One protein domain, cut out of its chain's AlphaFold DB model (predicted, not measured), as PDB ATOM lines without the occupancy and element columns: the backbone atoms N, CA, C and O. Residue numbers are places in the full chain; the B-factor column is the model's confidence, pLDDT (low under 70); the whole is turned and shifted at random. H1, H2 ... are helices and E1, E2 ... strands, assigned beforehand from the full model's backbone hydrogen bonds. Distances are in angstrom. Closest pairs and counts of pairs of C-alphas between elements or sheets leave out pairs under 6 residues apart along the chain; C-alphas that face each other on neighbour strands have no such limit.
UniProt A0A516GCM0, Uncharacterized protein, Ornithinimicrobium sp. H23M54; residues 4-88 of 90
ATOM      1  N   LEU A   4      97.057 166.207 187.050       94.31
ATOM      2  CA  LEU A   4      95.865 166.905 186.587       94.31
ATOM      3  C   LEU A   4      95.000 167.248 187.796       94.31
ATOM      4  O   LEU A   4      94.586 166.357 188.538       94.31
ATOM      5  N   LEU A   5      94.743 168.539 187.994       92.81
ATOM      6  CA  LEU A   5      93.909 169.046 189.082       92.81
ATOM      7  C   LEU A   5      92.821 169.958 188.531       92.81
ATOM      8  O   LEU A   5      93.048 170.695 187.573       92.81
ATOM      9  N   HIS A   6      91.664 169.966 189.184       94.56
ATOM     10  CA  HIS A   6      90.684 171.025 188.993       94.56
ATOM     11  C   HIS A   6      91.017 172.214 189.895       94.56
ATOM     12  O   HIS A   6      91.625 172.072 190.963       94.56
ATOM     13  N   VAL A   7      90.613 173.404 189.461       92.81
ATOM     14  CA  VAL A   7      90.807 174.649 190.208       92.81
ATOM     15  C   VAL A   7      89.501 175.413 190.294       92.81
ATOM     16  O   VAL A   7      88.673 175.354 189.393       92.81
ATOM     17  N   CYS A   8      89.316 176.169 191.369       92.81
ATOM     18  CA  CYS A   8      88.187 177.079 191.479       92.81
ATOM     19  C   CYS A   8      88.326 178.221 190.462       92.81
ATOM     20  O   CYS A   8      89.369 178.869 190.384       92.81
ATOM     21  N   ARG A   9      87.272 178.528 189.709       93.81
ATOM     22  CA  ARG A   9      87.240 179.645 188.755       93.81
ATOM     23  C   ARG A   9      87.411 180.993 189.445       93.81
ATOM     24  O   ARG A   9      88.121 181.850 188.929       93.81
ATOM     25  N   GLY A  10      86.814 181.150 190.627       90.62
ATOM     26  CA  GLY A  10      86.819 182.409 191.373       90.62
ATOM     27  C   GLY A  10      88.153 182.742 192.048       90.62
ATOM     28  O   GLY A  10      88.587 183.886 191.999       90.62
ATOM     29  N   CYS A  11      88.812 181.764 192.681       91.38
ATOM     30  CA  CYS A  11      90.044 182.009 193.452       91.38
ATOM     31  C   CYS A  11      91.286 181.288 192.919       91.38
ATOM     32  O   CYS A  11      92.371 181.492 193.450       91.38
ATOM     33  N   ARG A  12      91.140 180.436 191.897       90.19
ATOM     34  CA  ARG A  12      92.216 179.638 191.280       90.19
ATOM     35  C   ARG A  12      92.935 178.662 192.219       90.19
ATOM     36  O   ARG A  12      93.870 177.995 191.785       90.19
ATOM     37  N   HIS A  13      92.481 178.513 193.465       89.00
ATOM     38  CA  HIS A  13      92.953 177.460 194.359       89.00
ATOM     39  C   HIS A  13      92.536 176.077 193.860       89.00
ATOM     40  O   HIS A  13      91.543 175.926 193.145       89.00
ATOM     41  N   ARG A  14      93.318 175.068 194.251       88.31
ATOM     42  CA  ARG A  14      93.073 173.663 193.916       88.31
ATOM     43  C   ARG A  14      91.725 173.234 194.474       88.31
ATOM     44  O   ARG A  14      91.360 173.631 195.574       88.31
ATOM     45  N   GLU A  15      91.018 172.379 193.749       88.94
ATOM     46  CA  GLU A  15      89.768 171.786 194.225       88.94
ATOM     47  C   GLU A  15      89.934 171.136 195.610       88.94
ATOM     48  O   GLU A  15      89.085 171.312 196.480       88.94
ATOM     49  N   THR A  16      91.060 170.460 195.861       82.25
ATOM     50  CA  THR A  16      91.333 169.815 197.157       82.25
ATOM     51  C   THR A  16      91.288 170.801 198.324       82.25
ATOM     52  O   THR A  16      90.733 170.468 199.366       82.25
ATOM     53  N   SER A  17      91.700 172.057 198.116       82.81
ATOM     54  CA  SER A  17      91.621 173.153 199.096       82.81
ATOM     55  C   SER A  17      90.187 173.527 199.515       82.81
ATOM     56  O   SER A  17      89.995 174.270 200.484       82.81
ATOM     57  N   HIS A  18      89.170 173.047 198.796       81.12
ATOM     58  CA  HIS A  18      87.753 173.230 199.118       81.12
ATOM     59  C   HIS A  18      87.141 172.031 199.863       81.12
ATOM     60  O   HIS A  18      86.110 172.180 200.536       81.12
ATOM     61  N   HIS A  19      87.792 170.866 199.804       73.50
ATOM     62  CA  HIS A  19      87.327 169.623 200.412       73.50
ATOM     63  C   HIS A  19      87.734 169.518 201.886       73.50
ATOM     64  O   HIS A  19      88.829 169.900 202.293       73.50
ATOM     65  N   GLY A  20      86.826 168.991 202.712       56.56
ATOM     66  CA  GLY A  20      86.941 168.991 204.177       56.56
ATOM     67  C   GLY A  20      88.189 168.304 204.743       56.56
ATOM     68  O   GLY A  20      88.678 168.735 205.783       56.56
ATOM     69  N   GLY A  21      88.722 167.287 204.053       57.97
ATOM     70  CA  GLY A  21      89.903 166.531 204.488       57.97
ATOM     71  C   GLY A  21      91.228 167.296 204.391       57.97
ATOM     72  O   GLY A  21      92.133 167.021 205.168       57.97
ATOM     73  N   ASP A  22      91.319 168.295 203.505       54.56
ATOM     74  CA  ASP A  22      92.528 169.110 203.258       54.56
ATOM     75  C   ASP A  22      92.427 170.510 203.915       54.56
ATOM     76  O   ASP A  22      93.344 171.337 203.861       54.56
ATOM     77  N   ARG A  23      91.298 170.800 204.591       52.28
ATOM     78  CA  ARG A  23      91.050 172.093 205.261       52.28
ATOM     79  C   ARG A  23      92.043 172.402 206.380       52.28
ATOM     80  O   ARG A  23      92.241 173.569 206.701       52.28
ATOM     81  N   GLY A  24      92.660 171.382 206.970       51.44
ATOM     82  CA  GLY A  24      93.683 171.568 207.999       51.44
ATOM     83  C   GLY A  24      94.989 172.165 207.470       51.44
ATOM     84  O   GLY A  24      95.771 172.668 208.269       51.44
ATOM     85  N   TYR A  25      95.224 172.128 206.151       59.00
ATOM     86  CA  TYR A  25      96.520 172.471 205.564       59.00
ATOM     87  C   TYR A  25      96.453 173.648 204.587       59.00
ATOM     88  O   TYR A  25      97.156 174.640 204.763       59.00
ATOM     89  N   THR A  26      95.575 173.585 203.582       62.22
ATOM     90  CA  THR A  26      95.389 174.675 202.605       62.22
ATOM     91  C   THR A  26      93.912 174.950 202.363       62.22
ATOM     92  O   THR A  26      93.455 174.983 201.224       62.22
ATOM     93  N   ALA A  27      93.131 175.157 203.429       72.25
ATOM     94  CA  ALA A  27      91.756 175.620 203.266       72.25
ATOM     95  C   ALA A  27      91.721 176.906 202.431       72.25
ATOM     96  O   ALA A  27      92.374 177.902 202.748       72.25
ATOM     97  N   CYS A  28      90.896 176.908 201.388       78.56
ATOM     98  CA  CYS A  28      90.637 178.113 200.623       78.56
ATOM     99  C   CYS A  28      89.882 179.138 201.490       78.56
ATOM    100  O   CYS A  28      88.660 179.066 201.665       78.56
ATOM    101  N   ALA A  29      90.607 180.134 202.005       80.38
ATOM    102  CA  ALA A  29      90.032 181.224 202.794       80.38
ATOM    103  C   ALA A  29      89.106 182.141 201.972       80.38
ATOM    104  O   ALA A  29      88.258 182.825 202.546       80.38
ATOM    105  N   CYS A  30      89.250 182.137 200.640       84.25
ATOM    106  CA  CYS A  30      88.467 182.967 199.724       84.25
ATOM    107  C   CYS A  30      87.010 182.504 199.629       84.25
ATOM    108  O   CYS A  30      86.099 183.312 199.762       84.25
ATOM    109  N   CYS A  31      86.782 181.208 199.400       82.69
ATOM    110  CA  CYS A  31      85.435 180.692 199.140       82.69
ATOM    111  C   CYS A  31      84.760 180.104 200.380       82.69
ATOM    112  O   CYS A  31      83.547 179.923 200.354       82.69
ATOM    113  N   ARG A  32      85.524 179.777 201.440       79.12
ATOM    114  CA  ARG A  32      85.018 179.242 202.724       79.12
ATOM    115  C   ARG A  32      83.982 178.111 202.563       79.12
ATOM    116  O   ARG A  32      83.047 177.994 203.348       79.12
ATOM    117  N   GLY A  33      84.136 177.285 201.530       79.56
ATOM    118  CA  GLY A  33      83.121 176.341 201.061       79.56
ATOM    119  C   GLY A  33      83.576 175.617 199.794       79.56
ATOM    120  O   GLY A  33      84.759 175.659 199.464       79.56
ATOM    121  N   ALA A  34      82.643 174.982 199.081       80.62
ATOM    122  CA  ALA A  34      82.940 174.102 197.942       80.62
ATOM    123  C   ALA A  34      83.648 174.791 196.754       80.62
ATOM    124  O   ALA A  34      84.327 174.120 195.988       80.62
ATOM    125  N   GLY A  35      83.547 176.120 196.629       87.69
ATOM    126  CA  GLY A  35      84.086 176.847 195.475       87.69
ATOM    127  C   GLY A  35      83.300 176.588 194.184       87.69
ATOM    128  O   GLY A  35      82.422 175.732 194.135       87.69
ATOM    129  N   ASP A  36      83.605 177.361 193.142       92.50
ATOM    130  CA  ASP A  36      83.101 177.145 191.778       92.50
ATOM    131  C   ASP A  36      84.176 176.398 190.986       92.50
ATOM    132  O   ASP A  36      85.094 177.016 190.448       92.50
ATOM    133  N   ILE A  37      84.143 175.067 191.032       92.81
ATOM    134  CA  ILE A  37      85.213 174.221 190.493       92.81
ATOM    135  C   ILE A  37      85.120 174.150 188.971       92.81
ATOM    136  O   ILE A  37      84.099 173.753 188.411       92.81
ATOM    137  N   ASP A  38      86.215 174.506 188.299       95.06
ATOM    138  CA  ASP A  38      86.323 174.387 186.855       95.06
ATOM    139  C   ASP A  38      86.429 172.906 186.455       95.06
ATOM    140  O   ASP A  38      87.389 172.237 186.855       95.06
ATOM    141  N   PRO A  39      85.490 172.364 185.657       93.88
ATOM    142  CA  PRO A  39      85.574 170.993 185.173       93.88
ATOM    143  C   PRO A  39      86.770 170.756 184.250       93.88
ATOM    144  O   PRO A  39      87.093 169.599 183.994       93.88
ATOM    145  N   GLU A  40      87.418 171.801 183.729       96.25
ATOM    146  CA  GLU A  40      88.597 171.641 182.884       96.25
ATOM    147  C   GLU A  40      89.857 171.420 183.743       96.25
ATOM    148  O   GLU A  40      90.233 172.306 184.519       96.25
ATOM    149  N   PRO A  41      90.506 170.241 183.663       95.56
ATOM    150  CA  PRO A  41      91.689 169.966 184.460       95.56
ATOM    151  C   PRO A  41      92.892 170.750 183.937       95.56
ATOM    152  O   PRO A  41      93.132 170.854 182.734       95.56
ATOM    153  N   VAL A  42      93.709 171.246 184.859       94.31
ATOM    154  CA  VAL A  42      94.973 171.909 184.543       94.31
ATOM    155  C   VAL A  42      96.149 171.002 184.869       94.31
ATOM    156  O   VAL A  42      96.132 170.265 185.857       94.31
ATOM    157  N   LEU A  43      97.186 171.077 184.036       92.56
ATOM    158  CA  LEU A  43      98.456 170.408 184.288       92.56
ATOM    159  C   LEU A  43      99.246 171.196 185.333       92.56
ATOM    160  O   LEU A  43      99.590 172.357 185.107       92.56
ATOM    161  N   VAL A  44      99.547 170.567 186.463       89.56
ATOM    162  CA  VAL A  44     100.348 171.157 187.538       89.56
ATOM    163  C   VAL A  44     101.648 170.383 187.649       89.56
ATOM    164  O   VAL A  44     101.632 169.200 187.969       89.56
ATOM    165  N   GLN A  45     102.767 171.055 187.386       88.00
ATOM    166  CA  GLN A  45     104.099 170.469 187.523       88.00
ATOM    167  C   GLN A  45     104.387 170.119 188.990       88.00
ATOM    168  O   GLN A  45     104.048 170.881 189.898       88.00
ATOM    169  N   THR A  46     105.020 168.969 189.211       84.69
ATOM    170  CA  THR A  46     105.533 168.553 190.528       84.69
ATOM    171  C   THR A  46     106.924 167.953 190.367       84.69
ATOM    172  O   THR A  46     107.293 167.510 189.273       84.69
ATOM    173  N   TRP A  47     107.674 167.914 191.462       83.44
ATOM    174  CA  TRP A  47     109.083 167.542 191.485       83.44
ATOM    175  C   TRP A  47     109.343 166.517 192.587       83.44
ATOM    176  O   TRP A  47     108.786 166.648 193.680       83.44
ATOM    177  N   ALA A  48     110.183 165.519 192.307       79.12
ATOM    178  CA  ALA A  48     110.559 164.495 193.280       79.12
ATOM    179  C   ALA A  48     111.701 165.017 194.138       79.12
ATOM    180  O   ALA A  48     112.727 165.444 193.626       79.12
ATOM    181  N   PHE A  49     111.557 164.919 195.451       76.19
ATOM    182  CA  PHE A  49     112.663 165.101 196.386       76.19
ATOM    183  C   PHE A  49     113.496 163.799 196.474       76.19
ATOM    184  O   PHE A  49     112.892 162.724 196.444       76.19
ATOM    185  N   PRO A  50     114.839 163.841 196.631       79.56
ATOM    186  CA  PRO A  50     115.686 165.008 196.917       79.56
ATOM    187  C   PRO A  50     116.194 165.788 195.704       79.56
ATOM    188  O   PRO A  50     116.573 166.946 195.866       79.56
ATOM    189  N   ASP A  51     116.184 165.189 194.517       81.06
ATOM    190  CA  ASP A  51     116.899 165.734 193.356       81.06
ATOM    191  C   ASP A  51     116.105 166.802 192.583       81.06
ATOM    192  O   ASP A  51     116.613 167.413 191.651       81.06
ATOM    193  N   TRP A  52     114.863 167.072 192.998       80.94
ATOM    194  CA  TRP A  52     113.924 168.009 192.367       80.94
ATOM    195  C   TRP A  52     113.681 167.722 190.887       80.94
ATOM    196  O   TRP A  52     113.369 168.622 190.106       80.94
ATOM    197  N   GLU A  53     113.772 166.453 190.506       81.62
ATOM    198  CA  GLU A  53     113.568 166.041 189.127       81.62
ATOM    199  C   GLU A  53     112.085 166.154 188.740       81.62
ATOM    200  O   GLU A  53     111.200 165.820 189.548       81.62
ATOM    201  N   PRO A  54     111.771 166.618 187.514       78.38
ATOM    202  CA  PRO A  54     110.419 166.587 186.989       78.38
ATOM    203  C   PRO A  54     109.965 165.142 186.899       78.38
ATOM    204  O   PRO A  54     110.461 164.344 186.110       78.38
ATOM    205  N   GLU A  55     109.003 164.788 187.726       79.81
ATOM    206  CA  GLU A  55     108.533 163.415 187.714       79.81
ATOM    207  C   GLU A  55     107.508 163.237 186.520       79.81
ATOM    208  O   GLU A  55     106.964 164.231 186.018       79.81
ATOM    209  N   THR A  56     107.205 162.012 186.056       86.81
ATOM    210  CA  THR A  56     106.221 161.629 184.994       86.81
ATOM    211  C   THR A  56     104.744 162.019 185.239       86.81
ATOM    212  O   THR A  56     104.320 162.172 186.361       86.81
ATOM    213  N   LEU A  57     103.873 162.168 184.241       91.31
ATOM    214  CA  LEU A  57     102.447 162.482 184.491       91.31
ATOM    215  C   LEU A  57     101.719 161.373 185.298       91.31
ATOM    216  O   LEU A  57     101.653 160.227 184.855       91.31
ATOM    217  N   TYR A  58     101.121 161.705 186.454       91.38
ATOM    218  CA  TYR A  58     100.343 160.737 187.245       91.38
ATOM    219  C   TYR A  58      99.005 160.402 186.578       91.38
ATOM    220  O   TYR A  58      98.298 161.270 186.062       91.38
ATOM    221  N   ARG A  59      98.603 159.130 186.676       93.69
ATOM    222  CA  ARG A  59      97.311 158.658 186.168       93.69
ATOM    223  C   ARG A  59      96.142 159.260 186.970       93.69
ATOM    224  O   ARG A  59      96.180 159.219 188.202       93.69
ATOM    225  N   PRO A  60      95.059 159.724 186.326       95.06
ATOM    226  CA  PRO A  60      93.810 160.064 187.011       95.06
ATOM    227  C   PRO A  60      93.305 158.920 187.911       95.06
ATOM    228  O   PRO A  60      93.435 157.742 187.560       95.06
ATOM    229  N   GLY A  61      92.760 159.251 189.087       92.56
ATOM    230  CA  GLY A  61      92.337 158.269 190.100       92.56
ATOM    231  C   GLY A  61      93.467 157.615 190.897       92.56
ATOM    232  O   GLY A  61      93.197 156.824 191.797       92.56
ATOM    233  N   SER A  62      94.735 157.886 190.579       92.50
ATOM    234  CA  SER A  62      95.845 157.346 191.365       92.50
ATOM    235  C   SER A  62      96.064 158.143 192.659       92.50
ATOM    236  O   SER A  62      95.752 159.339 192.715       92.50
ATOM    237  N   PRO A  63      96.598 157.505 193.717       89.12
ATOM    238  CA  PRO A  63      97.035 158.222 194.903       89.12
ATOM    239  C   PRO A  63      98.311 159.020 194.598       89.12
ATOM    240  O   PRO A  63      99.324 158.458 194.185       89.12
ATOM    241  N   TRP A  64      98.277 160.319 194.872       85.56
ATOM    242  CA  TRP A  64      99.430 161.214 194.854       85.56
ATOM    243  C   TRP A  64      99.955 161.432 196.280       85.56
ATOM    244  O   TRP A  64      99.177 161.423 197.236       85.56
ATOM    245  N   ASN A  65     101.274 161.603 196.440       80.06
ATOM    246  CA  ASN A  65     101.965 161.695 197.736       80.06
ATOM    247  C   ASN A  65     101.664 160.513 198.682       80.06
ATOM    248  O   ASN A  65     101.544 160.681 199.903       80.06
ATOM    249  N   ALA A  66     101.502 159.309 198.123       81.38
ATOM    250  CA  ALA A  66     101.250 158.099 198.896       81.38
ATOM    251  C   ALA A  66     102.343 157.882 199.960       81.38
ATOM    252  O   ALA A  66     103.527 158.052 199.689       81.38
ATOM    253  N   GLY A  67     101.939 157.521 201.180       79.31
ATOM    254  CA  GLY A  67     102.863 157.327 202.307       79.31
ATOM    255  C   GLY A  67     103.250 158.605 203.057       79.31
ATOM    256  O   GLY A  67     103.934 158.520 204.071       79.31
ATOM    257  N   THR A  68     102.780 159.775 202.616       78.56
ATOM    258  CA  THR A  68     102.919 161.033 203.362       78.56
ATOM    259  C   THR A  68     101.615 161.404 204.070       78.56
ATOM    260  O   THR A  68     100.539 160.903 203.730       78.56
ATOM    261  N   SER A  69     101.691 162.351 205.007       75.31
ATOM    262  CA  SER A  69     100.512 163.000 205.595       75.31
ATOM    263  C   SER A  69      99.659 163.768 204.576       75.31
ATOM    264  O   SER A  69      98.532 164.128 204.892       75.31
ATOM    265  N   HIS A  70     100.174 164.021 203.367       73.88
ATOM    266  CA  HIS A  70      99.541 164.835 202.322       73.88
ATOM    267  C   HIS A  70      99.048 163.995 201.143       73.88
ATOM    268  O   HIS A  70      98.978 164.475 200.008       73.88
ATOM    269  N   ARG A  71      98.753 162.717 201.393       81.88
ATOM    270  CA  ARG A  71      98.197 161.829 200.381       81.88
ATOM    271  C   ARG A  71      96.868 162.388 199.867       81.88
ATOM    272  O   ARG A  71      95.954 162.635 200.647       81.88
ATOM    273  N   LEU A  72      96.743 162.483 198.547       82.31
ATOM    274  CA  LEU A  72      95.522 162.888 197.852       82.31
ATOM    275  C   LEU A  72      95.141 161.825 196.824       82.31
ATOM    276  O   LEU A  72      96.012 161.194 196.231       82.31
ATOM    277  N   GLU A  73      93.848 161.621 196.599       88.62
ATOM    278  CA  GLU A  73      93.367 160.837 195.458       88.62
ATOM    279  C   GLU A  73      93.073 161.793 194.302       88.62
ATOM    280  O   GLU A  73      92.315 162.752 194.459       88.62
ATOM    281  N   LEU A  74      93.723 161.580 193.157       90.94
ATOM    282  CA  LEU A  74      93.526 162.434 191.987       90.94
ATOM    283  C   LEU A  74      92.141 162.199 191.379       90.94
ATOM    284  O   LEU A  74      91.661 161.070 191.330       90.94
ATOM    285  N   CYS A  75      91.519 163.251 190.844       92.75
ATOM    286  CA  CYS A  75      90.212 163.140 190.197       92.75
ATOM    287  C   CYS A  75      90.244 162.114 189.047       92.75
ATOM    288  O   CYS A  75      91.142 162.139 188.204       92.75
ATOM    289  N   ALA A  76      89.248 161.227 189.005       95.06
ATOM    290  CA  ALA A  76      89.100 160.167 188.006       95.06
ATOM    291  C   ALA A  76      87.970 160.453 186.997       95.06
ATOM    292  O   ALA A  76      87.379 159.532 186.432       95.06
ATOM    293  N   CYS A  77      87.610 161.725 186.791       95.88
ATOM    294  CA  CYS A  77      86.550 162.080 185.852       95.88
ATOM    295  C   CYS A  77      86.978 161.846 184.391       95.88
ATOM    296  O   CYS A  77      88.167 161.765 184.066       95.88
ATOM    297  N   SER A  78      85.999 161.780 183.484       97.19
ATOM    298  CA  SER A  78      86.245 161.568 182.052       97.19
ATOM    299  C   SER A  78      87.182 162.618 181.451       97.19
ATOM    300  O   SER A  78      88.061 162.262 180.677       97.19
ATOM    301  N   ARG A  79      87.063 163.888 181.859       96.94
ATOM    302  CA  ARG A  79      87.927 164.979 181.377       96.94
ATOM    303  C   ARG A  79      89.386 164.786 181.776       96.94
ATOM    304  O   ARG A  79      90.266 164.962 180.939       96.94
ATOM    305  N   CYS A  80      89.648 164.364 183.013       96.19
ATOM    306  CA  CYS A  80      91.003 164.037 183.455       96.19
ATOM    307  C   CYS A  80      91.598 162.891 182.630       96.19
ATOM    308  O   CYS A  80      92.747 162.980 182.210       96.19
ATOM    309  N   PHE A  81      90.822 161.841 182.350       96.56
ATOM    310  CA  PHE A  81      91.287 160.729 181.517       96.56
ATOM    311  C   PHE A  81      91.527 161.122 180.056       96.56
ATOM    312  O   PHE A  81      92.549 160.734 179.486       96.56
ATOM    313  N   SER A  82      90.633 161.915 179.460       96.19
ATOM    314  CA  SER A  82      90.828 162.461 178.114       96.19
ATOM    315  C   SER A  82      92.111 163.285 178.048       96.19
ATOM    316  O   SER A  82      92.982 162.996 177.230       96.19
ATOM    317  N   ARG A  83      92.290 164.229 178.979       95.81
ATOM    318  CA  ARG A  83      93.468 165.099 179.004       95.81
ATOM    319  C   ARG A  83      94.766 164.336 179.265       95.81
ATOM    320  O   ARG A  83      95.785 164.636 178.654       95.81
ATOM    321  N   PHE A  84      94.735 163.331 180.137       94.50
ATOM    322  CA  PHE A  84      95.874 162.443 180.379       94.50
ATOM    323  C   PHE A  84      96.302 161.700 179.108       94.50
ATOM    324  O   PHE A  84      97.489 161.601 178.817       94.50
ATOM    325  N   THR A  85      95.329 161.217 178.332       94.25
ATOM    326  CA  THR A  85      95.585 160.511 177.070       94.25
ATOM    327  C   THR A  85      96.190 161.447 176.022       94.25
ATOM    328  O   THR A  85      97.144 161.068 175.352       94.25
ATOM    329  N   GLU A  86      95.681 162.678 175.910       93.12
ATOM    330  CA  GLU A  86      96.205 163.705 174.994       93.12
ATOM    331  C   GLU A  86      97.650 164.104 175.294       93.12
ATOM    332  O   GLU A  86      98.434 164.321 174.373       93.12
ATOM    333  N   LEU A  87      97.999 164.232 176.578       90.44
ATOM    334  CA  LEU A  87      99.344 164.622 177.003       90.44
ATOM    335  C   LEU A  87     100.376 163.502 176.813       90.44
ATOM    336  O   LEU A  87     101.570 163.783 176.851       90.44
ATOM    337  N   GLY A  88      99.912 162.271 176.581       80.56
ATOM    338  CA  GLY A  88     100.735 161.075 176.505       80.56
ATOM    339  C   GLY A  88     101.185 160.633 177.902       80.56
ATOM    340  O   GLY A  88     101.884 161.387 178.582       80.56
TER     341      GLY A  88
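AT A GLANCE: This is residues 4 to 88 of the 90 residues of an uncharacterized protein of Ornithinimicrobium sp. H23M54 (UniProt A0A516GCM0). There is little regular structure: the domain is mostly loops, with H3 along one edge near E1, the tiny helices H1 and H2 together in another part, and two looped-back stretches, residues 47 to 54 and 63 to 73, reaching away from H3. The 85 printed residues hold H1, H2, E1 and H3 in that order; the class is mostly helix, with 21 residues in named elements. The whole is compact, radius of gyration of the C-alphas 13.3 A, spanning 34 by 29 by 18 A.

HOW THE PARTS SIT: H3, residues 78 to 87, and E1, residues 42 to 44, are near each other, with 6 pairs of C-alphas within 10 A. E1 pairs with no named strand, but residues 4 to 5 pair antiparallel with its residues 42 to 43. H1, residues 15 to 18, and H2, residues 23 to 26, are close but not clearly touching; their closest C-alphas, of Ser 17 and Thr 26, are 5.4 A apart. H3 is apart from both. In H3 every O i to N i+4 pair is within hydrogen-bond range; H1 and H2 are too short for one.

IN THESE COORDINATES: H3 is 14.4 A long, from C-alpha 78 at (86.245, 161.568, 182.052) to C-alpha 87 at (99.344, 164.622, 177.003). E1 measures 6.2 A, H2 5.7 A and H1 5.5 A.

THE WHOLE: The printed part has no cut. The links H2 to E1 and E1 to H3 are long. Residues 20 to 26 have pLDDT under 70.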